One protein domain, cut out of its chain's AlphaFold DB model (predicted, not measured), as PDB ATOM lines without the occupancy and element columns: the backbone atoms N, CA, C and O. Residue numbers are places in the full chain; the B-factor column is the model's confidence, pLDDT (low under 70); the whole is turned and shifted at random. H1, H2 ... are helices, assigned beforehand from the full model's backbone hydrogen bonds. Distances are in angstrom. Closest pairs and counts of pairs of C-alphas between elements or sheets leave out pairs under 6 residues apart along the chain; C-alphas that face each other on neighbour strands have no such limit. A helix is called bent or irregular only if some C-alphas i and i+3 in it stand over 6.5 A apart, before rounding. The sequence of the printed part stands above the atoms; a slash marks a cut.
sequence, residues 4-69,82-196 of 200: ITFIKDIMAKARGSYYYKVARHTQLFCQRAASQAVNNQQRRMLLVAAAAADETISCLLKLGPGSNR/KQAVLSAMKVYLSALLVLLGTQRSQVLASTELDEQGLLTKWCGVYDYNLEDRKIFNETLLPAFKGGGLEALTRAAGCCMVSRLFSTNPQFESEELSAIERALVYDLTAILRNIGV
ATOM      1  N   ILE A   4     204.011 244.687 225.262       46.78
ATOM      2  CA  ILE A   4     205.038 245.740 225.265       46.78
ATOM      3  C   ILE A   4     204.433 247.113 225.589       46.78
ATOM      4  O   ILE A   4     205.061 247.905 226.285       46.78
ATOM      5  N   THR A   5     203.226 247.407 225.103       41.84
ATOM      6  CA  THR A   5     202.523 248.666 225.381       41.84
ATOM      7  C   THR A   5     202.046 248.709 226.830       41.84
ATOM      8  O   THR A   5     202.220 249.721 227.490       41.84
ATOM      9  N   PHE A   6     201.568 247.587 227.373       47.53
ATOM     10  CA  PHE A   6     201.191 247.479 228.786       47.53
ATOM     11  C   PHE A   6     202.391 247.639 229.733       47.53
ATOM     12  O   PHE A   6     202.330 248.408 230.688       47.53
ATOM     13  N   ILE A   7     203.516 246.983 229.428       52.59
ATOM     14  CA  ILE A   7     204.771 247.142 230.176       52.59
ATOM     15  C   ILE A   7     205.270 248.592 230.086       52.59
ATOM     16  O   ILE A   7     205.665 249.165 231.099       52.59
ATOM     17  N   LYS A   8     205.204 249.212 228.899       52.47
ATOM     18  CA  LYS A   8     205.517 250.638 228.721       52.47
ATOM     19  C   LYS A   8     204.617 251.524 229.572       52.47
ATOM     20  O   LYS A   8     205.144 252.414 230.219       52.47
ATOM     21  N   ASP A   9     203.312 251.280 229.610       45.41
ATOM     22  CA  ASP A   9     202.360 252.111 230.351       45.41
ATOM     23  C   ASP A   9     202.497 251.941 231.872       45.41
ATOM     24  O   ASP A   9     202.384 252.917 232.614       45.41
ATOM     25  N   ILE A  10     202.814 250.732 232.347       54.81
ATOM     26  CA  ILE A  10     203.137 250.474 233.758       54.81
ATOM     27  C   ILE A  10     204.453 251.152 234.146       54.81
ATOM     28  O   ILE A  10     204.496 251.888 235.132       54.81
ATOM     29  N   MET A  11     205.519 250.970 233.359       53.59
ATOM     30  CA  MET A  11     206.819 251.589 233.645       53.59
ATOM     31  C   MET A  11     206.772 253.117 233.492       53.59
ATOM     32  O   MET A  11     207.390 253.833 234.276       53.59
ATOM     33  N   ALA A  12     206.022 253.642 232.520       49.25
ATOM     34  CA  ALA A  12     205.873 255.078 232.286       49.25
ATOM     35  C   ALA A  12     205.045 255.777 233.371       49.25
ATOM     36  O   ALA A  12     205.240 256.974 233.592       49.25
ATOM     37  N   LYS A  13     204.156 255.058 234.073       50.97
ATOM     38  CA  LYS A  13     203.472 255.573 235.272       50.97
ATOM     39  C   LYS A  13     204.421 255.735 236.464       50.97
ATOM     40  O   LYS A  13     204.170 256.587 237.310       50.97
ATOM     41  N   ALA A  14     205.551 255.026 236.497       52.62
ATOM     42  CA  ALA A  14     206.587 255.164 237.521       52.62
ATOM     43  C   ALA A  14     207.568 256.327 237.236       52.62
ATOM     44  O   ALA A  14     208.787 256.157 237.303       52.62
ATOM     45  N   ARG A  15     207.067 257.528 236.892       50.50
ATOM     46  CA  ARG A  15     207.912 258.718 236.646       50.50
ATOM     47  C   ARG A  15     208.740 259.049 237.903       50.50
ATOM     48  O   ARG A  15     208.193 259.524 238.891       50.50
ATOM     49  N   GLY A  16     210.058 258.807 237.871       63.06
ATOM     50  CA  GLY A  16     210.968 259.061 239.000       63.06
ATOM     51  C   GLY A  16     212.375 258.465 238.827       63.06
ATOM     52  O   GLY A  16     212.716 257.942 237.765       63.06
ATOM     53  N   SER A  17     213.206 258.520 239.882       63.59
ATOM     54  CA  SER A  17     214.581 257.963 239.899       63.59
ATOM     55  C   SER A  17     214.628 256.477 239.510       63.59
ATOM     56  O   SER A  17     215.588 256.048 238.875       63.59
ATOM     57  N   TYR A  18     213.583 255.709 239.839       67.88
ATOM     58  CA  TYR A  18     213.406 254.311 239.431       67.88
ATOM     59  C   TYR A  18     213.425 254.146 237.902       67.88
ATOM     60  O   TYR A  18     214.269 253.427 237.366       67.88
ATOM     61  N   TYR A  19     212.566 254.882 237.189       65.94
ATOM     62  CA  TYR A  19     212.436 254.750 235.736       65.94
ATOM     63  C   TYR A  19     213.741 255.071 234.997       65.94
ATOM     64  O   TYR A  19     214.154 254.350 234.087       65.94
ATOM     65  N   TYR A  20     214.424 256.141 235.414       65.38
ATOM     66  CA  TYR A  20     215.658 256.582 234.765       65.38
ATOM     67  C   TYR A  20     216.872 255.701 235.053       65.38
ATOM     68  O   TYR A  20     217.811 255.716 234.249       65.38
ATOM     69  N   LYS A  21     216.884 255.001 236.193       71.88
ATOM     70  CA  LYS A  21     218.012 254.163 236.608       71.88
ATOM     71  C   LYS A  21     217.837 252.714 236.174       71.88
ATOM     72  O   LYS A  21     218.787 252.178 235.624       71.88
ATOM     73  N   VAL A  22     216.663 252.111 236.375       77.94
ATOM     74  CA  VAL A  22     216.462 250.661 236.203       77.94
ATOM     75  C   VAL A  22     215.500 250.355 235.054       77.94
ATOM     76  O   VAL A  22     215.916 249.764 234.056       77.94
ATOM     77  N   ALA A  23     214.259 250.855 235.113       81.88
ATOM     78  CA  ALA A  23     213.191 250.424 234.202       81.88
ATOM     79  C   ALA A  23     213.512 250.630 232.710       81.88
ATOM     80  O   ALA A  23     213.098 249.838 231.865       81.88
ATOM     81  N   ARG A  24     214.288 251.667 232.354       85.31
ATOM     82  CA  ARG A  24     214.720 251.889 230.963       85.31
ATOM     83  C   ARG A  24     215.557 250.730 230.410       85.31
ATOM     84  O   ARG A  24     215.401 250.392 229.237       85.31
ATOM     85  N   HIS A  25     216.441 250.137 231.213       89.19
ATOM     86  CA  HIS A  25     217.250 248.992 230.786       89.19
ATOM     87  C   HIS A  25     216.373 247.751 230.618       89.19
ATOM     88  O   HIS A  25     216.406 247.116 229.565       89.19
ATOM     89  N   THR A  26     215.501 247.493 231.589       88.12
ATOM     90  CA  THR A  26     214.512 246.408 231.551       88.12
ATOM     91  C   THR A  26     213.602 246.514 230.333       88.12
ATOM     92  O   THR A  26     213.370 245.529 229.641       88.12
ATOM     93  N   GLN A  27     213.142 247.719 229.988       87.88
ATOM     94  CA  GLN A  27     212.325 247.949 228.802       87.88
ATOM     95  C   GLN A  27     213.054 247.542 227.512       87.88
ATOM     96  O   GLN A  27     212.444 246.934 226.632       87.88
ATOM     97  N   LEU A  28     214.347 247.862 227.389       90.75
ATOM     98  CA  LEU A  28     215.156 247.465 226.234       90.75
ATOM     99  C   LEU A  28     215.347 245.947 226.180       90.75
ATOM    100  O   LEU A  28     215.208 245.359 225.107       90.75
ATOM    101  N   PHE A  29     215.593 245.304 227.325       93.56
ATOM    102  CA  PHE A  29     215.657 243.844 227.414       93.56
ATOM    103  C   PHE A  29     214.340 243.203 226.986       93.56
ATOM    104  O   PHE A  29     214.342 242.329 226.126       93.56
ATOM    105  N   CYS A  30     213.205 243.693 227.485       91.19
ATOM    106  CA  CYS A  30     211.887 243.178 227.122       91.19
ATOM    107  C   CYS A  30     211.567 243.365 225.634       91.19
ATOM    108  O   CYS A  30     210.982 242.479 225.014       91.19
ATOM    109  N   GLN A  31     211.964 244.492 225.037       91.69
ATOM    110  CA  GLN A  31     211.803 244.722 223.599       91.69
ATOM    111  C   GLN A  31     212.627 243.728 222.775       91.69
ATOM    112  O   GLN A  31     212.082 243.102 221.867       91.69
ATOM    113  N   ARG A  32     213.904 243.537 223.125       93.94
ATOM    114  CA  ARG A  32     214.784 242.569 222.455       93.94
ATOM    115  C   ARG A  32     214.305 241.132 222.654       93.94
ATOM    116  O   ARG A  32     214.301 240.358 221.704       93.94
ATOM    117  N   ALA A  33     213.848 240.787 223.856       91.69
ATOM    118  CA  ALA A  33     213.261 239.487 224.159       91.69
ATOM    119  C   ALA A  33     212.029 239.221 223.289       91.69
ATOM    120  O   ALA A  33     211.909 238.158 222.687       91.69
ATOM    121  N   ALA A  34     211.133 240.203 223.168       90.69
ATOM    122  CA  ALA A  34     209.937 240.073 222.349       90.69
ATOM    123  C   ALA A  34     210.251 239.948 220.849       90.69
ATOM    124  O   ALA A  34     209.559 239.192 220.169       90.69
ATOM    125  N   SER A  35     211.278 240.650 220.351       90.94
ATOM    126  CA  SER A  35     211.676 240.604 218.939       90.94
ATOM    127  C   SER A  35     212.501 239.370 218.565       90.94
ATOM    128  O   SER A  35     212.460 238.947 217.418       90.94
ATOM    129  N   GLN A  36     213.287 238.817 219.496       91.75
ATOM    130  CA  GLN A  36     214.195 237.692 219.226       91.75
ATOM    131  C   GLN A  36     213.614 236.323 219.617       91.75
ATOM    132  O   GLN A  36     214.132 235.295 219.175       91.75
ATOM    133  N   ALA A  37     212.582 236.271 220.464       90.94
ATOM    134  CA  ALA A  37     211.934 235.018 220.845       90.94
ATOM    135  C   ALA A  37     211.060 234.474 219.708       90.94
ATOM    136  O   ALA A  37     210.215 235.192 219.174       90.94
ATOM    137  N   VAL A  38     211.251 233.193 219.386       91.81
ATOM    138  CA  VAL A  38     210.510 232.497 218.319       91.81
ATOM    139  C   VAL A  38     209.229 231.864 218.862       91.81
ATOM    140  O   VAL A  38     208.199 231.905 218.199       91.81
ATOM    141  N   ASN A  39     209.268 231.344 220.092       90.94
ATOM    142  CA  ASN A  39     208.115 230.757 220.776       90.94
ATOM    143  C   ASN A  39     207.816 231.471 222.111       90.94
ATOM    144  O   ASN A  39     208.597 232.294 222.613       90.94
ATOM    145  N   ASN A  40     206.647 231.173 222.684       89.62
ATOM    146  CA  ASN A  40     206.183 231.800 223.922       89.62
ATOM    147  C   ASN A  40     207.060 231.422 225.123       89.62
ATOM    148  O   ASN A  40     207.261 232.250 226.008       89.62
ATOM    149  N   GLN A  41     207.635 230.224 225.144       91.88
ATOM    150  CA  GLN A  41     208.491 229.722 226.215       91.88
ATOM    151  C   GLN A  41     209.810 230.500 226.275       91.88
ATOM    152  O   GLN A  41     210.171 231.013 227.334       91.88
ATOM    153  N   GLN A  42     210.476 230.698 225.132       93.75
ATOM    154  CA  GLN A  42     211.642 231.578 225.007       93.75
ATOM    155  C   GLN A  42     211.306 232.991 225.487       93.75
ATOM    156  O   GLN A  42     212.045 233.574 226.282       93.75
ATOM    157  N   ARG A  43     210.168 233.538 225.039       92.81
ATOM    158  CA  ARG A  43     209.734 234.887 225.414       92.81
ATOM    159  C   ARG A  43     209.510 235.004 226.920       92.81
ATOM    160  O   ARG A  43     210.020 235.938 227.529       92.81
ATOM    161  N   ARG A  44     208.780 234.068 227.527       91.12
ATOM    162  CA  ARG A  44     208.491 234.054 228.968       91.12
ATOM    163  C   ARG A  44     209.769 233.939 229.790       91.12
ATOM    164  O   ARG A  44     209.945 234.731 230.706       91.12
ATOM    165  N   MET A  45     210.681 233.034 229.427       94.75
ATOM    166  CA  MET A  45     211.980 232.898 230.094       94.75
ATOM    167  C   MET A  45     212.743 234.227 230.124       94.75
ATOM    168  O   MET A  45     213.177 234.673 231.183       94.75
ATOM    169  N   LEU A  46     212.876 234.874 228.964       95.62
ATOM    170  CA  LEU A  46     213.627 236.120 228.827       95.62
ATOM    171  C   LEU A  46     212.928 237.297 229.531       95.62
ATOM    172  O   LEU A  46     213.577 238.121 230.165       95.62
ATOM    173  N   LEU A  47     211.598 237.388 229.469       92.81
ATOM    174  CA  LEU A  47     210.866 238.460 230.149       92.81
ATOM    175  C   LEU A  47     210.907 238.318 231.674       92.81
ATOM    176  O   LEU A  47     211.106 239.313 232.367       92.81
ATOM    177  N   VAL A  48     210.746 237.099 232.196       91.62
ATOM    178  CA  VAL A  48     210.797 236.844 233.642       91.62
ATOM    179  C   VAL A  48     212.202 237.114 234.179       91.62
ATOM    180  O   VAL A  48     212.332 237.799 235.186       91.62
ATOM    181  N   ALA A  49     213.253 236.675 233.482       94.06
ATOM    182  CA  ALA A  49     214.630 236.981 233.872       94.06
ATOM    183  C   ALA A  49     214.929 238.496 233.855       94.06
ATOM    184  O   ALA A  49     215.577 239.004 234.770       94.06
ATOM    185  N   ALA A  50     214.419 239.242 232.867       93.44
ATOM    186  CA  ALA A  50     214.541 240.701 232.846       93.44
ATOM    187  C   ALA A  50     213.841 241.365 234.047       93.44
ATOM    188  O   ALA A  50     214.411 242.263 234.664       93.44
ATOM    189  N   ALA A  51     212.628 240.914 234.386       88.38
ATOM    190  CA  ALA A  51     211.867 241.423 235.528       88.38
ATOM    191  C   ALA A  51     212.545 241.102 236.870       88.38
ATOM    192  O   ALA A  51     212.646 241.976 237.725       88.38
ATOM    193  N   ALA A  52     213.084 239.893 237.015       88.81
ATOM    194  CA  ALA A  52     213.846 239.456 238.180       88.81
ATOM    195  C   ALA A  52     215.082 240.343 238.441       88.81
ATOM    196  O   ALA A  52     215.347 240.768 239.570       88.81
ATOM    197  N   ALA A  53     215.819 240.683 237.377       91.81
ATOM    198  CA  ALA A  53     216.950 241.603 237.469       91.81
ATOM    199  C   ALA A  53     216.515 243.036 237.825       91.81
ATOM    200  O   ALA A  53     217.194 243.699 238.607       91.81
ATOM    201  N   ASP A  54     215.393 243.518 237.278       89.38
ATOM    202  CA  ASP A  54     214.823 244.825 237.633       89.38
ATOM    203  C   ASP A  54     214.477 244.892 239.119       89.38
ATOM    204  O   ASP A  54     214.960 245.786 239.814       89.38
ATOM    205  N   GLU A  55     213.706 243.922 239.610       84.19
ATOM    206  CA  GLU A  55     213.256 243.863 240.999       84.19
ATOM    207  C   GLU A  55     214.451 243.804 241.949       84.19
ATOM    208  O   GLU A  55     214.548 244.622 242.863       84.19
ATOM    209  N   THR A  56     215.420 242.925 241.678       86.56
ATOM    210  CA  THR A  56     216.613 242.784 242.522       86.56
ATOM    211  C   THR A  56     217.401 244.088 242.603       86.56
ATOM    212  O   THR A  56     217.711 244.554 243.699       86.56
ATOM    213  N   ILE A  57     217.713 244.722 241.469       87.25
ATOM    214  CA  ILE A  57     218.503 245.961 241.481       87.25
ATOM    215  C   ILE A  57     217.708 247.135 242.067       87.25
ATOM    216  O   ILE A  57     218.272 248.001 242.739       87.25
ATOM    217  N   SER A  58     216.396 247.158 241.866       81.69
ATOM    218  CA  SER A  58     215.509 248.168 242.439       81.69
ATOM    219  C   SER A  58     215.406 248.037 243.953       81.69
ATOM    220  O   SER A  58     215.503 249.051 244.646       81.69
ATOM    221  N   CYS A  59     215.330 246.806 244.469       78.69
ATOM    222  CA  CYS A  59     215.500 246.515 245.885       78.69
ATOM    223  C   CYS A  59     216.863 247.021 246.357       78.69
ATOM    224  O   CYS A  59     216.863 247.894 247.221       78.69
ATOM    225  N   LEU A  60     217.977 246.596 245.723       79.69
ATOM    226  CA  LEU A  60     219.360 247.015 246.041       79.69
ATOM    227  C   LEU A  60     219.523 248.537 246.162       79.69
ATOM    228  O   LEU A  60     220.271 249.020 247.007       79.69
ATOM    229  N   LEU A  61     218.819 249.302 245.329       78.44
ATOM    230  CA  LEU A  61     218.889 250.762 245.295       78.44
ATOM    231  C   LEU A  61     217.801 251.466 246.123       78.44
ATOM    232  O   LEU A  61     217.781 252.699 246.140       78.44
ATOM    233  N   LYS A  62     216.900 250.723 246.780       75.06
ATOM    234  CA  LYS A  62     215.701 251.241 247.467       75.06
ATOM    235  C   LYS A  62     214.822 252.112 246.557       75.06
ATOM    236  O   LYS A  62     214.315 253.160 246.956       75.06
ATOM    237  N   LEU A  63     214.653 251.694 245.302       70.31
ATOM    238  CA  LEU A  63     213.860 252.388 244.289       70.31
ATOM    239  C   LEU A  63     212.550 251.624 244.040       70.31
ATOM    240  O   LEU A  63     212.546 250.666 243.283       70.31
ATOM    241  N   GLY A  64     211.427 252.047 244.631       56.91
ATOM    242  CA  GLY A  64     210.107 251.481 244.305       56.91
ATOM    243  C   GLY A  64     209.015 251.769 245.350       56.91
ATOM    244  O   GLY A  64     209.329 251.876 246.537       56.91
ATOM    245  N   PRO A  65     207.735 251.906 244.945       43.00
ATOM    246  CA  PRO A  65     206.617 252.020 245.876       43.00
ATOM    247  C   PRO A  65     206.261 250.622 246.403       43.00
ATOM    248  O   PRO A  65     205.804 249.774 245.644       43.00
ATOM    249  N   GLY A  66     206.485 250.369 247.694       46.91
ATOM    250  CA  GLY A  66     206.162 249.076 248.313       46.91
ATOM    251  C   GLY A  66     207.307 248.064 248.328       46.91
ATOM    252  O   GLY A  66     207.061 246.877 248.147       46.91
ATOM    253  N   SER A  67     208.542 248.514 248.586       47.28
ATOM    254  CA  SER A  67     209.684 247.671 248.981       47.28
ATOM    255  C   SER A  67     209.402 246.912 250.300       47.28
ATOM    256  O   SER A  67     210.065 247.121 251.310       47.28
ATOM    257  N   ASN A  68     208.411 246.019 250.304       40.88
ATOM    258  CA  ASN A  68     208.105 245.060 251.366       40.88
ATOM    259  C   ASN A  68     208.911 243.767 251.151       40.88
ATOM    260  O   ASN A  68     208.380 242.660 251.131       40.88
ATOM    261  N   ARG A  69     210.227 243.915 251.000       45.50
ATOM    262  CA  ARG A  69     211.186 242.907 251.452       45.50
ATOM    263  C   ARG A  69     212.066 243.615 252.471       45.50
ATOM    264  O   ARG A  69     213.085 244.203 252.126       45.50
ATOM    265  N   LYS A  82     224.239 255.019 235.371       87.00
ATOM    266  CA  LYS A  82     223.408 254.077 234.591       87.00
ATOM    267  C   LYS A  82     224.192 252.836 234.160       87.00
ATOM    268  O   LYS A  82     223.665 251.733 234.174       87.00
ATOM    269  N   GLN A  83     225.472 253.016 233.830       89.81
ATOM    270  CA  GLN A  83     226.346 251.915 233.438       89.81
ATOM    271  C   GLN A  83     226.606 250.947 234.599       89.81
ATOM    272  O   GLN A  83     226.628 249.738 234.384       89.81
ATOM    273  N   ALA A  84     226.752 251.460 235.825       89.75
ATOM    274  CA  ALA A  84     226.870 250.632 237.020       89.75
ATOM    275  C   ALA A  84     225.603 249.800 237.257       89.75
ATOM    276  O   ALA A  84     225.704 248.600 237.503       89.75
ATOM    277  N   VAL A  85     224.421 250.412 237.111       90.75
ATOM    278  CA  VAL A  85     223.130 249.713 237.222       90.75
ATOM    279  C   VAL A  85     223.014 248.605 236.180       90.75
ATOM    280  O   VAL A  85     222.757 247.457 236.532       90.75
ATOM    281  N   LEU A  86     223.274 248.924 234.911       93.69
ATOM    282  CA  LEU A  86     223.234 247.950 233.824       93.69
ATOM    283  C   LEU A  86     224.209 246.789 234.061       93.69
ATOM    284  O   LEU A  86     223.845 245.630 233.875       93.69
ATOM    285  N   SER A  87     225.436 247.085 234.489       94.12
ATOM    286  CA  SER A  87     226.426 246.048 234.780       94.12
ATOM    287  C   SER A  87     225.988 245.165 235.955       94.12
ATOM    288  O   SER A  87     226.115 243.948 235.870       94.12
ATOM    289  N   ALA A  88     225.396 245.733 237.010       93.75
ATOM    290  CA  ALA A  88     224.856 244.956 238.126       93.75
ATOM    291  C   ALA A  88     223.673 244.062 237.709       93.75
ATOM    292  O   ALA A  88     223.646 242.890 238.078       93.75
ATOM    293  N   MET A  89     222.750 244.557 236.871       95.38
ATOM    294  CA  MET A  89     221.670 243.730 236.309       95.38
ATOM    295  C   MET A  89     222.228 242.518 235.553       95.38
ATOM    296  O   MET A  89     221.734 241.405 235.711       95.38
ATOM    297  N   LYS A  90     223.288 242.710 234.761       97.50
ATOM    298  CA  LYS A  90     223.940 241.621 234.023       97.50
ATOM    299  C   LYS A  90     224.657 240.628 234.931       97.50
ATOM    300  O   LYS A  90     224.665 239.442 234.628       97.50
ATOM    301  N   VAL A  91     225.225 241.067 236.055       97.38
ATOM    302  CA  VAL A  91     225.763 240.144 237.070       97.38
ATOM    303  C   VAL A  91     224.652 239.242 237.608       97.38
ATOM    304  O   VAL A  91     224.837 238.028 237.664       97.38
ATOM    305  N   TYR A  92     223.491 239.813 237.940       96.88
ATOM    306  CA  TYR A  92     222.343 239.034 238.409       96.88
ATOM    307  C   TYR A  92     221.856 238.035 237.355       96.88
ATOM    308  O   TYR A  92     221.726 236.845 237.630       96.88
ATOM    309  N   LEU A  93     221.671 238.499 236.116       98.06
ATOM    310  CA  LEU A  93     221.288 237.653 234.983       98.06
ATOM    311  C   LEU A  93     222.302 236.528 234.742       98.06
ATOM    312  O   LEU A  93     221.914 235.401 234.455       98.06
ATOM    313  N   SER A  94     223.597 236.796 234.901       98.12
ATOM    314  CA  SER A  94     224.645 235.779 234.792       98.12
ATOM    315  C   SER A  94     224.532 234.718 235.883       98.12
ATOM    316  O   SER A  94     224.657 233.535 235.583       98.12
ATOM    317  N   ALA A  95     224.261 235.115 237.130       98.06
ATOM    318  CA  ALA A  95     224.037 234.167 238.219       98.06
ATOM    319  C   ALA A  95     222.786 233.311 237.968       98.06
ATOM    320  O   ALA A  95     222.821 232.092 238.133       98.06
ATOM    321  N   LEU A  96     221.712 233.924 237.470       96.94
ATOM    322  CA  LEU A  96     220.495 233.211 237.091       96.94
ATOM    323  C   LEU A  96     220.739 232.233 235.931       96.94
ATOM    324  O   LEU A  96     220.226 231.119 235.953       96.94
ATOM    325  N   LEU A  97     221.575 232.602 234.954       97.50
ATOM    326  CA  LEU A  97     221.983 231.716 233.860       97.50
ATOM    327  C   LEU A  97     222.789 230.508 234.364       97.50
ATOM    328  O   LEU A  97     222.570 229.398 233.879       97.50
ATOM    329  N   VAL A  98     223.675 230.692 235.353       97.75
ATOM    330  CA  VAL A  98     224.377 229.571 236.010       97.75
ATOM    331  C   VAL A  98     223.367 228.598 236.622       97.75
ATOM    332  O   VAL A  98     223.462 227.391 236.397       97.75
ATOM    333  N   LEU A  99     222.362 229.114 237.335       96.25
ATOM    334  CA  LEU A  99     221.321 228.285 237.944       96.25
ATOM    335  C   LEU A  99     220.428 227.598 236.910       96.25
ATOM    336  O   LEU A  99     220.132 226.413 237.060       96.25
ATOM    337  N   LEU A 100     220.058 228.276 235.824       94.88
ATOM    338  CA  LEU A 100     219.344 227.651 234.706       94.88
ATOM    339  C   LEU A 100     220.154 226.505 234.085       94.88
ATOM    340  O   LEU A 100     219.577 225.495 233.686       94.88
ATOM    341  N   GLY A 101     221.486 226.613 234.080       93.81
ATOM    342  CA  GLY A 101     222.391 225.540 233.667       93.81
ATOM    343  C   GLY A 101     222.256 224.256 234.493       93.81
ATOM    344  O   GLY A 101     222.489 223.171 233.962       93.81
ATOM    345  N   THR A 102     221.804 224.335 235.750       93.69
ATOM    346  CA  THR A 102     221.526 223.142 236.578       93.69
ATOM    347  C   THR A 102     220.284 222.376 236.115       93.69
ATOM    348  O   THR A 102     220.189 221.172 236.327       93.69
ATOM    349  N   GLN A 103     219.362 223.056 235.426       93.38
ATOM    350  CA  GLN A 103     218.129 222.502 234.855       93.38
ATOM    351  C   GLN A 103     218.180 222.485 233.322       93.38
ATOM    352  O   GLN A 103     217.156 222.583 232.639       93.38
ATOM    353  N   ARG A 104     219.392 222.362 232.764       92.62
ATOM    354  CA  ARG A 104     219.676 222.479 231.328       92.62
ATOM    355  C   ARG A 104     218.716 221.665 230.463       92.62
ATOM    356  O   ARG A 104     218.137 222.219 229.537       92.62
ATOM    357  N   SER A 105     218.520 220.382 230.761       92.06
ATOM    358  CA  SER A 105     217.669 219.505 229.945       92.06
ATOM    359  C   SER A 105     216.228 220.013 229.857       92.06
ATOM    360  O   SER A 105     215.653 220.033 228.773       92.06
ATOM    361  N   GLN A 106     215.663 220.488 230.971       92.06
ATOM    362  CA  GLN A 106     214.311 221.043 231.004       92.06
ATOM    363  C   GLN A 106     214.225 222.362 230.230       92.06
ATOM    364  O   GLN A 106     213.275 222.566 229.473       92.06
ATOM    365  N   VAL A 107     215.207 223.252 230.406       93.31
ATOM    366  CA  VAL A 107     215.238 224.560 229.736       93.31
ATOM    367  C   VAL A 107     215.362 224.387 228.224       93.31
ATOM    368  O   VAL A 107     214.558 224.951 227.484       93.31
ATOM    369  N   LEU A 108     216.319 223.582 227.761       94.44
ATOM    370  CA  LEU A 108     216.543 223.340 226.334       94.44
ATOM    371  C   LEU A 108     215.330 222.658 225.685       94.44
ATOM    372  O   LEU A 108     214.869 223.109 224.639       94.44
ATOM    373  N   ALA A 109     214.739 221.658 226.349       92.81
ATOM    374  CA  ALA A 109     213.534 220.992 225.855       92.81
ATOM    375  C   ALA A 109     212.326 221.939 225.778       92.81
ATOM    376  O   ALA A 109     211.615 221.947 224.779       92.81
ATOM    377  N   SER A 110     212.098 222.760 226.808       92.44
ATOM    378  CA  SER A 110     210.930 223.654 226.852       92.44
ATOM    379  C   SER A 110     211.061 224.843 225.902       92.44
ATOM    380  O   SER A 110     210.059 225.383 225.447       92.44
ATOM    381  N   THR A 111     212.290 225.293 225.637       91.94
ATOM    382  CA  THR A 111     212.550 226.449 224.766       91.94
ATOM    383  C   THR A 111     212.819 226.066 223.317       91.94
ATOM    384  O   THR A 111     212.832 226.968 222.476       91.94
ATOM    385  N   GLU A 112     212.995 224.775 223.019       94.44
ATOM    386  CA  GLU A 112     213.379 224.258 221.697       94.44
ATOM    387  C   GLU A 112     214.683 224.895 221.192       94.44
ATOM    388  O   GLU A 112     214.840 225.226 220.017       94.44
ATOM    389  N   LEU A 113     215.613 225.125 222.118       94.06
ATOM    390  CA  LEU A 113     216.938 225.656 221.831       94.06
ATOM    391  C   LEU A 113     217.985 224.595 222.126       94.06
ATOM    392  O   LEU A 113     217.855 223.813 223.066       94.06
ATOM    393  N   ASP A 114     219.064 224.622 221.357       95.81
ATOM    394  CA  ASP A 114     220.323 224.038 221.780       95.81
ATOM    395  C   ASP A 114     221.072 225.012 222.712       95.81
ATOM    396  O   ASP A 114     220.667 226.157 222.944       95.81
ATOM    397  N   GLU A 115     222.178 224.551 223.292       93.81
ATOM    398  CA  GLU A 115     222.960 225.368 224.226       93.81
ATOM    399  C   GLU A 115     223.503 226.640 223.561       93.81
ATOM    400  O   GLU A 115     223.417 227.728 224.133       93.81
ATOM    401  N   GLN A 116     224.007 226.525 222.332       95.62
ATOM    402  CA  GLN A 116     224.561 227.662 221.606       95.62
ATOM    403  C   GLN A 116     223.480 228.687 221.248       95.62
ATOM    404  O   GLN A 116     223.713 229.895 221.362       95.62
ATOM    405  N   GLY A 117     222.289 228.233 220.863       95.56
ATOM    406  CA  GLY A 117     221.125 229.068 220.601       95.56
ATOM    407  C   GLY A 117     220.638 229.779 221.858       95.56
ATOM    408  O   GLY A 117     220.365 230.982 221.807       95.56
ATOM    409  N   LEU A 118     220.605 229.083 222.999       95.56
ATOM    410  CA  LEU A 118     220.289 229.683 224.296       95.56
ATOM    411  C   LEU A 118     221.285 230.788 224.658       95.56
ATOM    412  O   LEU A 118     220.866 231.909 224.944       95.56
ATOM    413  N   LEU A 119     222.590 230.508 224.596       95.62
ATOM    414  CA  LEU A 119     223.632 231.485 224.927       95.62
ATOM    415  C   LEU A 119     223.630 232.676 223.965       95.62
ATOM    416  O   LEU A 119     223.749 233.821 224.405       95.62
ATOM    417  N   THR A 120     223.446 232.426 222.668       95.56
ATOM    418  CA  THR A 120     223.337 233.476 221.646       95.56
ATOM    419  C   THR A 120     222.159 234.398 221.934       95.56
ATOM    420  O   THR A 120     222.335 235.617 221.974       95.56
ATOM    421  N   LYS A 121     220.969 233.839 222.201       95.56
ATOM    422  CA  LYS A 121     219.782 234.635 222.546       95.56
ATOM    423  C   LYS A 121     219.962 235.378 223.864       95.56
ATOM    424  O   LYS A 121     219.669 236.567 223.920       95.56
ATOM    425  N   TRP A 122     220.470 234.718 224.903       97.19
ATOM    426  CA  TRP A 122     220.707 235.348 226.202       97.19
ATOM    427  C   TRP A 122     221.639 236.556 226.066       97.19
ATOM    428  O   TRP A 122     221.297 237.667 226.474       97.19
ATOM    429  N   CYS A 123     222.780 236.367 225.401       96.69
ATOM    430  CA  CYS A 123     223.740 237.438 225.165       96.69
ATOM    431  C   CYS A 123     223.157 238.564 224.303       96.69
ATOM    432  O   CYS A 123     223.395 239.732 224.598       96.69
ATOM    433  N   GLY A 124     222.397 238.232 223.254       96.19
ATOM    434  CA  GLY A 124     221.805 239.211 222.340       96.19
ATOM    435  C   GLY A 124     220.672 240.033 222.961       96.19
ATOM    436  O   GLY A 124     220.533 241.221 222.671       96.19
ATOM    437  N   VAL A 125     219.869 239.433 223.839       96.31
ATOM    438  CA  VAL A 125     218.772 240.125 224.534       96.31
ATOM    439  C   VAL A 125     219.316 241.075 225.594       96.31
ATOM    440  O   VAL A 125     218.909 242.241 225.653       96.31
ATOM    441  N   TYR A 126     220.273 240.604 226.391       96.75
ATOM    442  CA  TYR A 126     220.824 241.358 227.515       96.75
ATOM    443  C   TYR A 126     222.094 242.142 227.187       96.75
ATOM    444  O   TYR A 126     222.642 242.792 228.071       96.75
ATOM    445  N   ASP A 127     222.528 242.153 225.925       95.56
ATOM    446  CA  ASP A 127     223.646 242.970 225.428       95.56
ATOM    447  C   ASP A 127     225.002 242.632 226.061       95.56
ATOM    448  O   ASP A 127     225.736 243.517 226.508       95.56
ATOM    449  N   TYR A 128     225.317 241.343 226.188       96.12
ATOM    450  CA  TYR A 128     226.540 240.895 226.859       96.12
ATOM    451  C   TYR A 128     227.790 241.220 226.040       96.12
ATOM    452  O   TYR A 128     227.985 240.695 224.939       96.12
ATOM    453  N   ASN A 129     228.682 242.011 226.633       94.12
ATOM    454  CA  ASN A 129     230.006 242.293 226.091       94.12
ATOM    455  C   ASN A 129     231.061 241.303 226.632       94.12
ATOM    456  O   ASN A 129     230.737 240.315 227.296       94.12
ATOM    457  N   LEU A 130     232.335 241.543 226.310       93.81
ATOM    458  CA  LEU A 130     233.442 240.678 226.723       93.81
ATOM    459  C   LEU A 130     233.659 240.674 228.247       93.81
ATOM    460  O   LEU A 130     233.864 239.609 228.822       93.81
ATOM    461  N   GLU A 131     233.532 241.825 228.907       93.69
ATOM    462  CA  GLU A 131     233.645 241.936 230.369       93.69
ATOM    463  C   GLU A 131     232.525 241.173 231.086       93.69
ATOM    464  O   GLU A 131     232.772 240.463 232.058       93.69
ATOM    465  N   ASP A 132     231.294 241.241 230.570       95.38
ATOM    466  CA  ASP A 132     230.156 240.505 231.129       95.38
ATOM    467  C   ASP A 132     230.396 238.984 231.083       95.38
ATOM    468  O   ASP A 132     230.122 238.261 232.045       95.38
ATOM    469  N   ARG A 133     230.976 238.496 229.977       94.69
ATOM    470  CA  ARG A 133     231.363 237.085 229.804       94.69
ATOM    471  C   ARG A 133     232.523 236.696 230.713       94.69
ATOM    472  O   ARG A 133     232.541 235.577 231.216       94.69
ATOM    473  N   LYS A 134     233.469 237.607 230.942       96.06
ATOM    474  CA  LYS A 134     234.592 237.392 231.856       96.06
ATOM    475  C   LYS A 134     234.101 237.169 233.284       96.06
ATOM    476  O   LYS A 134     234.471 236.179 233.902       96.06
ATOM    477  N   ILE A 135     233.182 238.008 233.770       95.88
ATOM    478  CA  ILE A 135     232.556 237.835 235.093       95.88
ATOM    479  C   ILE A 135     231.866 236.470 235.196       95.88
ATOM    480  O   ILE A 135     232.008 235.768 236.197       95.88
ATOM    481  N   PHE A 136     231.123 236.071 234.160       97.19
ATOM    482  CA  PHE A 136     230.475 234.763 234.140       97.19
ATOM    483  C   PHE A 136     231.501 233.619 234.229       97.19
ATOM    484  O   PHE A 136     231.398 232.779 235.122       97.19
ATOM    485  N   ASN A 137     232.502 233.610 233.344       96.81
ATOM    486  CA  ASN A 137     233.448 232.501 233.189       96.81
ATOM    487  C   ASN A 137     234.489 232.408 234.308       96.81
ATOM    488  O   ASN A 137     234.856 231.306 234.703       96.81
ATOM    489  N   GLU A 138     234.978 233.546 234.798       97.50
ATOM    490  CA  GLU A 138     236.109 233.605 235.729       97.50
ATOM    491  C   GLU A 138     235.672 233.841 237.177       97.50
ATOM    492  O   GLU A 138     236.461 233.626 238.094       97.50
ATOM    493  N   THR A 139     234.429 234.271 237.418       96.75
ATOM    494  CA  THR A 139     233.944 234.573 238.775       96.75
ATOM    495  C   THR A 139     232.744 233.722 239.164       96.75
ATOM    496  O   THR A 139     232.826 232.940 240.107       96.75
ATOM    497  N   LEU A 140     231.627 233.840 238.445       97.69
ATOM    498  CA  LEU A 140     230.356 233.257 238.891       97.69
ATOM    499  C   LEU A 140     230.297 231.743 238.690       97.69
ATOM    500  O   LEU A 140     229.937 231.009 239.611       97.69
ATOM    501  N   LEU A 141     230.679 231.260 237.506       97.31
ATOM    502  CA  LEU A 141     230.674 229.831 237.211       97.31
ATOM    503  C   LEU A 141     231.679 229.053 238.088       97.31
ATOM    504  O   LEU A 141     231.286 228.016 238.628       97.31
ATOM    505  N   PRO A 142     232.930 229.516 238.301       98.19
ATOM    506  CA  PRO A 142     233.850 228.869 239.235       98.19
ATOM    507  C   PRO A 142     233.350 228.891 240.681       98.19
ATOM    508  O   PRO A 142     233.447 227.868 241.356       98.19
ATOM    509  N   ALA A 143     232.764 230.003 241.145       97.38
ATOM    510  CA  ALA A 143     232.196 230.086 242.492       97.38
ATOM    511  C   ALA A 143     231.100 229.032 242.703       97.38
ATOM    512  O   ALA A 143     231.139 228.292 243.683       97.38
ATOM    513  N   PHE A 144     230.180 228.893 241.743       97.94
ATOM    514  CA  PHE A 144     229.149 227.861 241.804       97.94
ATOM    515  C   PHE A 144     229.732 226.440 241.784       97.94
ATOM    516  O   PHE A 144     229.315 225.591 242.566       97.94
ATOM    517  N   LYS A 145     230.726 226.174 240.928       96.56
ATOM    518  CA  LYS A 145     231.378 224.855 240.858       96.56
ATOM    519  C   LYS A 145     232.130 224.489 242.141       96.56
ATOM    520  O   LYS A 145     232.179 223.315 242.482       96.56
ATOM    521  N   GLY A 146     232.725 225.469 242.823       94.88
ATOM    522  CA  GLY A 146     233.529 225.250 244.027       94.88
ATOM    523  C   GLY A 146     232.741 225.253 245.338       94.88
ATOM    524  O   GLY A 146     233.157 224.594 246.285       94.88
ATOM    525  N   GLY A 147     231.620 225.977 245.412       93.25
ATOM    526  CA  GLY A 147     230.869 226.158 246.663       93.25
ATOM    527  C   GLY A 147     229.353 226.282 246.500       93.25
ATOM    528  O   GLY A 147     228.679 226.793 247.391       93.25
ATOM    529  N   GLY A 148     228.806 225.846 245.364       95.81
ATOM    530  CA  GLY A 148     227.367 225.770 245.127       95.81
ATOM    531  C   GLY A 148     226.654 227.124 245.133       95.81
ATOM    532  O   GLY A 148     227.211 228.163 244.770       95.81
ATOM    533  N   LEU A 149     225.377 227.092 245.520       94.94
ATOM    534  CA  LEU A 149     224.494 228.259 245.515       94.94
ATOM    535  C   LEU A 149     224.978 229.370 246.461       94.94
ATOM    536  O   LEU A 149     224.920 230.542 246.093       94.94
ATOM    537  N   GLU A 150     225.503 229.016 247.634       93.56
ATOM    538  CA  GLU A 150     225.998 229.990 248.612       93.56
ATOM    539  C   GLU A 150     227.178 230.796 248.039       93.56
ATOM    540  O   GLU A 150     227.182 232.031 248.055       93.56
ATOM    541  N   ALA A 151     228.170 230.108 247.459       95.00
ATOM    542  CA  ALA A 151     229.330 230.759 246.855       95.00
ATOM    543  C   ALA A 151     228.954 231.597 245.625       95.00
ATOM    544  O   ALA A 151     229.477 232.703 245.458       95.00
ATOM    545  N   LEU A 152     228.020 231.117 244.795       96.62
ATOM    546  CA  LEU A 152     227.474 231.888 243.676       96.62
ATOM    547  C   LEU A 152     226.799 233.175 244.160       96.62
ATOM    548  O   LEU A 152     227.079 234.249 243.629       96.62
ATOM    549  N   THR A 153     225.939 233.070 245.174       93.50
ATOM    550  CA  THR A 153     225.209 234.203 245.752       93.50
ATOM    551  C   THR A 153     226.176 235.241 246.300       93.50
ATOM    552  O   THR A 153     226.060 236.424 245.977       93.50
ATOM    553  N   ARG A 154     227.186 234.805 247.060       92.88
ATOM    554  CA  ARG A 154     228.235 235.683 247.588       92.88
ATOM    555  C   ARG A 154     229.003 236.382 246.467       92.88
ATOM    556  O   ARG A 154     229.164 237.599 246.505       92.88
ATOM    557  N   ALA A 155     229.437 235.645 245.445       94.38
ATOM    558  CA  ALA A 155     230.173 236.211 244.316       94.38
ATOM    559  C   ALA A 155     229.329 237.222 243.516       94.38
ATOM    560  O   ALA A 155     229.807 238.318 243.200       94.38
ATOM    561  N   ALA A 156     228.069 236.884 243.228       94.31
ATOM    562  CA  ALA A 156     227.128 237.747 242.520       94.31
ATOM    563  C   ALA A 156     226.807 239.008 243.329       94.31
ATOM    564  O   ALA A 156     226.905 240.114 242.795       94.31
ATOM    565  N   GLY A 157     226.509 238.857 244.622       90.50
ATOM    566  CA  GLY A 157     226.317 239.962 245.554       90.50
ATOM    567  C   GLY A 157     227.511 240.913 245.536       90.50
ATOM    568  O   GLY A 157     227.352 242.092 245.213       90.50
ATOM    569  N   CYS A 158     228.723 240.404 245.785       89.44
ATOM    570  CA  CYS A 158     229.957 241.200 245.783       89.44
ATOM    571  C   CYS A 158     230.160 241.949 244.469       89.44
ATOM    572  O   CYS A 158     230.475 243.143 244.471       89.44
ATOM    573  N   CYS A 159     229.922 241.285 243.341       91.19
ATOM    574  CA  CYS A 159     230.009 241.907 242.029       91.19
ATOM    575  C   CYS A 159     228.957 243.006 241.820       91.19
ATOM    576  O   CYS A 159     229.291 244.042 241.247       91.19
ATOM    577  N   MET A 160     227.712 242.819 242.267       91.19
ATOM    578  CA  MET A 160     226.662 243.838 242.150       91.19
ATOM    579  C   MET A 160     226.947 245.037 243.055       91.19
ATOM    580  O   MET A 160     226.928 246.173 242.586       91.19
ATOM    581  N   VAL A 161     227.269 244.805 244.330       86.25
ATOM    582  CA  VAL A 161     227.516 245.885 245.295       86.25
ATOM    583  C   VAL A 161     228.757 246.688 244.935       86.25
ATOM    584  O   VAL A 161     228.674 247.907 244.944       86.25
ATOM    585  N   SER A 162     229.863 246.053 244.535       86.50
ATOM    586  CA  SER A 162     231.068 246.780 244.092       86.50
ATOM    587  C   SER A 162     230.834 247.661 242.860       86.50
ATOM    588  O   SER A 162     231.513 248.670 242.680       86.50
ATOM    589  N   ARG A 163     229.867 247.304 242.006       87.75
ATOM    590  CA  ARG A 163     229.472 248.116 240.845       87.75
ATOM    591  C   ARG A 163     228.568 249.269 241.245       87.75
ATOM    592  O   ARG A 163     228.754 250.382 240.764       87.75
ATOM    593  N   LEU A 164     227.577 248.998 242.092       85.38
ATOM    594  CA  LEU A 164     226.573 249.979 242.503       85.38
ATOM    595  C   LEU A 164     227.110 250.974 243.540       85.38
ATOM    596  O   LEU A 164     226.669 252.122 243.566       85.38
ATOM    597  N   PHE A 165     228.056 250.553 244.378       82.25
ATOM    598  CA  PHE A 165     228.535 251.295 245.538       82.25
ATOM    599  C   PHE A 165     230.066 251.251 245.619       82.25
ATOM    600  O   PHE A 165     230.681 250.199 245.498       82.25
ATOM    601  N   SER A 166     230.694 252.389 245.917       67.12
ATOM    602  CA  SER A 166     232.155 252.510 246.071       67.12
ATOM    603  C   SER A 166     232.693 251.978 247.413       67.12
ATOM    604  O   SER A 166     233.830 252.255 247.780       67.12
ATOM    605  N   THR A 167     231.871 251.260 248.179       60.50
ATOM    606  CA  THR A 167     232.183 250.764 249.531       60.50
ATOM    607  C   THR A 167     232.541 249.284 249.530       60.50
ATOM    608  O   THR A 167     231.985 248.518 248.744       60.50
ATOM    609  N   ASN A 168     233.391 248.881 250.479       56.88
ATOM    610  CA  ASN A 168     233.802 247.493 250.699       56.88
ATOM    611  C   ASN A 168     232.561 246.559 250.772       56.88
ATOM    612  O   ASN A 168     231.638 246.834 251.553       56.88
ATOM    613  N   PRO A 169     232.465 245.504 249.939       60.38
ATOM    614  CA  PRO A 169     231.251 244.702 249.765       60.38
ATOM    615  C   PRO A 169     231.070 243.634 250.854       60.38
ATOM    616  O   PRO A 169     230.628 242.530 250.556       60.38
ATOM    617  N   GLN A 170     231.425 243.915 252.112       64.62
ATOM    618  CA  GLN A 170     231.100 242.987 253.198       64.62
ATOM    619  C   GLN A 170     229.578 242.902 253.317       64.62
ATOM    620  O   GLN A 170     228.934 243.908 253.611       64.62
ATOM    621  N   PHE A 171     229.028 241.734 252.997       66.06
ATOM    622  CA  PHE A 171     227.615 241.434 253.180       66.06
ATOM    623  C   PHE A 171     227.382 240.880 254.571       66.06
ATOM    624  O   PHE A 171     228.159 240.046 255.046       66.06
ATOM    625  N   GLU A 172     226.271 241.280 255.170       70.94
ATOM    626  CA  GLU A 172     225.738 240.575 256.329       70.94
ATOM    627  C   GLU A 172     225.067 239.263 255.890       70.94
ATOM    628  O   GLU A 172     224.642 239.106 254.740       70.94
ATOM    629  N   SER A 173     224.977 238.294 256.807       74.06
ATOM    630  CA  SER A 173     224.383 236.979 256.517       74.06
ATOM    631  C   SER A 173     222.959 237.102 255.967       74.06
ATOM    632  O   SER A 173     222.588 236.371 255.052       74.06
ATOM    633  N   GLU A 174     222.175 238.047 256.487       76.62
ATOM    634  CA  GLU A 174     220.786 238.275 256.081       76.62
ATOM    635  C   GLU A 174     220.675 238.794 254.640       76.62
ATOM    636  O   GLU A 174     219.816 238.335 253.880       76.62
ATOM    637  N   GLU A 175     221.587 239.679 254.222       76.81
ATOM    638  CA  GLU A 175     221.620 240.209 252.855       76.81
ATOM    639  C   GLU A 175     221.945 239.107 251.837       76.81
ATOM    640  O   GLU A 175     221.308 239.024 250.782       76.81
ATOM    641  N   LEU A 176     222.899 238.224 252.162       81.94
ATOM    642  CA  LEU A 176     223.210 237.059 251.330       81.94
ATOM    643  C   LEU A 176     222.006 236.122 251.235       81.94
ATOM    644  O   LEU A 176     221.614 235.757 250.128       81.94
ATOM    645  N   SER A 177     221.363 235.802 252.359       84.69
ATOM    646  CA  SER A 177     220.162 234.960 252.370       84.69
ATOM    647  C   SER A 177     219.004 235.570 251.576       84.69
ATOM    648  O   SER A 177     218.195 234.847 250.993       84.69
ATOM    649  N   ALA A 178     218.887 236.896 251.528       83.38
ATOM    650  CA  ALA A 178     217.871 237.562 250.725       83.38
ATOM    651  C   ALA A 178     218.164 237.456 249.214       83.38
ATOM    652  O   ALA A 178     217.252 237.165 248.438       83.38
ATOM    653  N   ILE A 179     219.420 237.633 248.779       86.62
ATOM    654  CA  ILE A 179     219.814 237.430 247.369       86.62
ATOM    655  C   ILE A 179     219.654 235.958 246.968       86.62
ATOM    656  O   ILE A 179     219.136 235.673 245.890       86.62
ATOM    657  N   GLU A 180     220.038 235.026 247.840       90.56
ATOM    658  CA  GLU A 180     219.892 233.590 247.591       90.56
ATOM    659  C   GLU A 180     218.425 233.205 247.373       90.56
ATOM    660  O   GLU A 180     218.078 232.582 246.367       90.56
ATOM    661  N   ARG A 181     217.538 233.646 248.279       88.50
ATOM    662  CA  ARG A 181     216.089 233.431 248.153       88.50
ATOM    663  C   ARG A 181     215.537 234.024 246.859       88.50
ATOM    664  O   ARG A 181     214.701 233.385 246.227       88.50
ATOM    665  N   ALA A 182     215.996 235.212 246.457       88.88
ATOM    666  CA  ALA A 182     215.586 235.828 245.196       88.88
ATOM    667  C   ALA A 182     216.000 234.970 243.990       88.88
ATOM    668  O   ALA A 182     215.147 234.618 243.182       88.88
ATOM    669  N   LEU A 183     217.259 234.526 243.934       91.44
ATOM    670  CA  LEU A 183     217.758 233.674 242.852       91.44
ATOM    671  C   LEU A 183     216.970 232.363 242.722       91.44
ATOM    672  O   LEU A 183     216.599 231.971 241.615       91.44
ATOM    673  N   VAL A 184     216.685 231.692 243.842       92.94
ATOM    674  CA  VAL A 184     215.903 230.443 243.848       92.94
ATOM    675  C   VAL A 184     214.451 230.696 243.438       92.94
ATOM    676  O   VAL A 184     213.889 229.939 242.637       92.94
ATOM    677  N   TYR A 185     213.841 231.763 243.957       90.31
ATOM    678  CA  TYR A 185     212.477 232.153 243.604       90.31
ATOM    679  C   TYR A 185     212.354 232.456 242.105       90.31
ATOM    680  O   TYR A 185     211.457 231.931 241.442       90.31
ATOM    681  N   ASP A 186     213.292 233.220 241.551       91.75
ATOM    682  CA  ASP A 186     213.291 233.625 240.145       91.75
ATOM    683  C   ASP A 186     213.578 232.450 239.208       91.75
ATOM    684  O   ASP A 186     212.907 232.298 238.185       91.75
ATOM    685  N   LEU A 187     214.506 231.557 239.579       93.25
ATOM    686  CA  LEU A 187     214.716 230.293 238.871       93.25
ATOM    687  C   LEU A 187     213.408 229.495 238.800       93.25
ATOM    688  O   LEU A 187     212.989 229.068 237.723       93.25
ATOM    689  N   THR A 188     212.737 229.331 239.940       91.06
ATOM    690  CA  THR A 188     211.474 228.588 240.030       91.06
ATOM    691  C   THR A 188     210.381 229.243 239.187       91.06
ATOM    692  O   THR A 188     209.639 228.558 238.478       91.06
ATOM    693  N   ALA A 189     210.297 230.576 239.210       88.69
ATOM    694  CA  ALA A 189     209.357 231.337 238.400       88.69
ATOM    695  C   ALA A 189     209.603 231.124 236.898       88.69
ATOM    696  O   ALA A 189     208.644 230.902 236.153       88.69
ATOM    697  N   ILE A 190     210.862 231.128 236.448       91.19
ATOM    698  CA  ILE A 190     211.212 230.849 235.048       91.19
ATOM    699  C   ILE A 190     210.799 229.430 234.663       91.19
ATOM    700  O   ILE A 190     210.071 229.259 233.684       91.19
ATOM    701  N   LEU A 191     211.208 228.424 235.443       91.38
ATOM    702  CA  LEU A 191     210.925 227.013 235.154       91.38
ATOM    703  C   LEU A 191     209.420 226.734 235.094       91.38
ATOM    704  O   LEU A 191     208.947 226.046 234.188       91.38
ATOM    705  N   ARG A 192     208.645 227.334 236.004       90.06
ATOM    706  CA  ARG A 192     207.183 227.261 235.978       90.06
ATOM    707  C   ARG A 192     206.618 227.867 234.695       90.06
ATOM    708  O   ARG A 192     205.759 227.257 234.070       90.06
ATOM    709  N   ASN A 193     207.087 229.043 234.284       86.06
ATOM    710  CA  ASN A 193     206.534 229.753 233.128       86.06
ATOM    711  C   ASN A 193     206.861 229.098 231.778       86.06
ATOM    712  O   ASN A 193     206.044 229.194 230.856       86.06
ATOM    713  N   ILE A 194     208.016 228.433 231.659       88.69
ATOM    714  CA  ILE A 194     208.374 227.665 230.456       88.69
ATOM    715  C   ILE A 194     207.728 226.274 230.430       88.69
ATOM    716  O   ILE A 194     207.491 225.746 229.350       88.69
ATOM    717  N   GLY A 195     207.411 225.698 231.597       78.62
ATOM    718  CA  GLY A 195     206.760 224.389 231.717       78.62
ATOM    719  C   GLY A 195     205.249 224.394 231.455       78.62
ATOM    720  O   GLY A 195     204.661 223.335 231.240       78.62
ATOM    721  N   VAL A 196     204.600 225.564 231.444       68.88
ATOM    722  CA  VAL A 196     203.184 225.690 231.062       68.88
ATOM    723  C   VAL A 196     203.055 225.444 229.558       68.88
ATOM    724  O   VAL A 196     203.330 226.336 228.754       68.88
TER     725      VAL A 196
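This is residues 4 to 69 and 82 to 196 of the 200 residues of an uncharacterized protein of Sporomusaceae bacterium (UniProt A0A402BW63). The longest helix, H7, folds back on itself into two arms that pack on one side of H4, the helix in the middle; on the other side of H4, the helices H2, H3 and H8 stand side by side as a slab, with H3 between the other two, and H4 crosses this slab at a steep tilt. H1 packs on H2 alone, at the rim, while the short H5 packs on H3 and H8 near one end of the slab and H6 packs on H2. The 181 printed residues hold eight named helices, H1 to H8 in chain order, and no named strand; the class is all helix. The whole is compact, with a radius of gyration of the C-alphas of 15.5 A and spans of 43 by 42 by 30 A.

Start with H7, residues 130 to 164, which by its hydrogen bonds was assigned as one helix but is bent: C-alphas 146 and 149 are 9.6 A apart. Find C-alpha 130 at (233.442, 240.678, 226.723); from there H7a runs to residue 146 over 23.2 A, and H7b, residues 149 to 164, covers 22.0 A. H7a is itself irregular, with C-alphas 138 and 141 at 6.8 A. H4, residues 82 to 102, is 31.1 A long. H3, residues 40 to 60, measures 29.9 A, and H2, residues 17 to 36, measures 29.0 A. H2 is only just irregular, with C-alphas 21 and 24 at 6.9 A, and has a kink of 42 degrees near residue 24. H8, residues 173 to 195, runs 32.9 A to C-alpha 195 at (206.760, 224.389, 231.717). The shorter helices are H1, residues 4 to 13, beginning at (205.038, 245.740, 225.265), H5, residues 104 to 111, and H6, residues 115 to 126.

Look first at H7a and H7b, which touch at a shallow tilt of 31 degrees, opposite ways, with Phe 144 and Leu 152 the closest C-alphas at 4.7 A. H7b touches H4 at a shallow tilt of 11 degrees, opposite ways; the closest C-alphas are those of Ala 88 and Met 160, 4.6 A apart. H7a touches H4 at a steep tilt of 43 degrees, closest at Ser 94 and Phe 136, 6.0 A. Moving outward, H4 touches H3 at a steep tilt of 52 degrees, with the C-alphas of Ala 53 and Met 89 closest at 5.3 A. H3 touches H8 at a shallow tilt of 16 degrees, opposite ways, closest at Gln 41 and Ile 194, 4.7 A. H2 and H3 form a helical hairpin, closest at Cys 30 and Leu 47, 5.7 A. H1 and H2 form another, closest at Met 11 and Ala 23, 6.5 A. H6 touches H2 with residues 121 to 126 alone, closest at Arg 32 and Val 125, 5.1 A. H5 touches H8, closest at Ser 110 and Ile 194, 6.0 A. H1 and H3 are apart. Every O i to N i+4 pair is within hydrogen-bond range in H1, H3, H5, H6, H7b and H8, against 13 of 16 in H2, 16 of 17 in H4 and 11 of 13 in H7a.

The two C-alphas farthest apart are those of Lys 13 and Gly 146, at 43.6 A. Residues 70 to 81 are not printed, and across this cut C-alphas 69 and 82 are 23.6 A apart. Of the links that are printed whole, H7 to H8 is short and the others are tight. The mean pLDDT of the printed part is 85.2; look for values under 70 at residues 4 to 20, 64 to 69, 166 to 171 and 196.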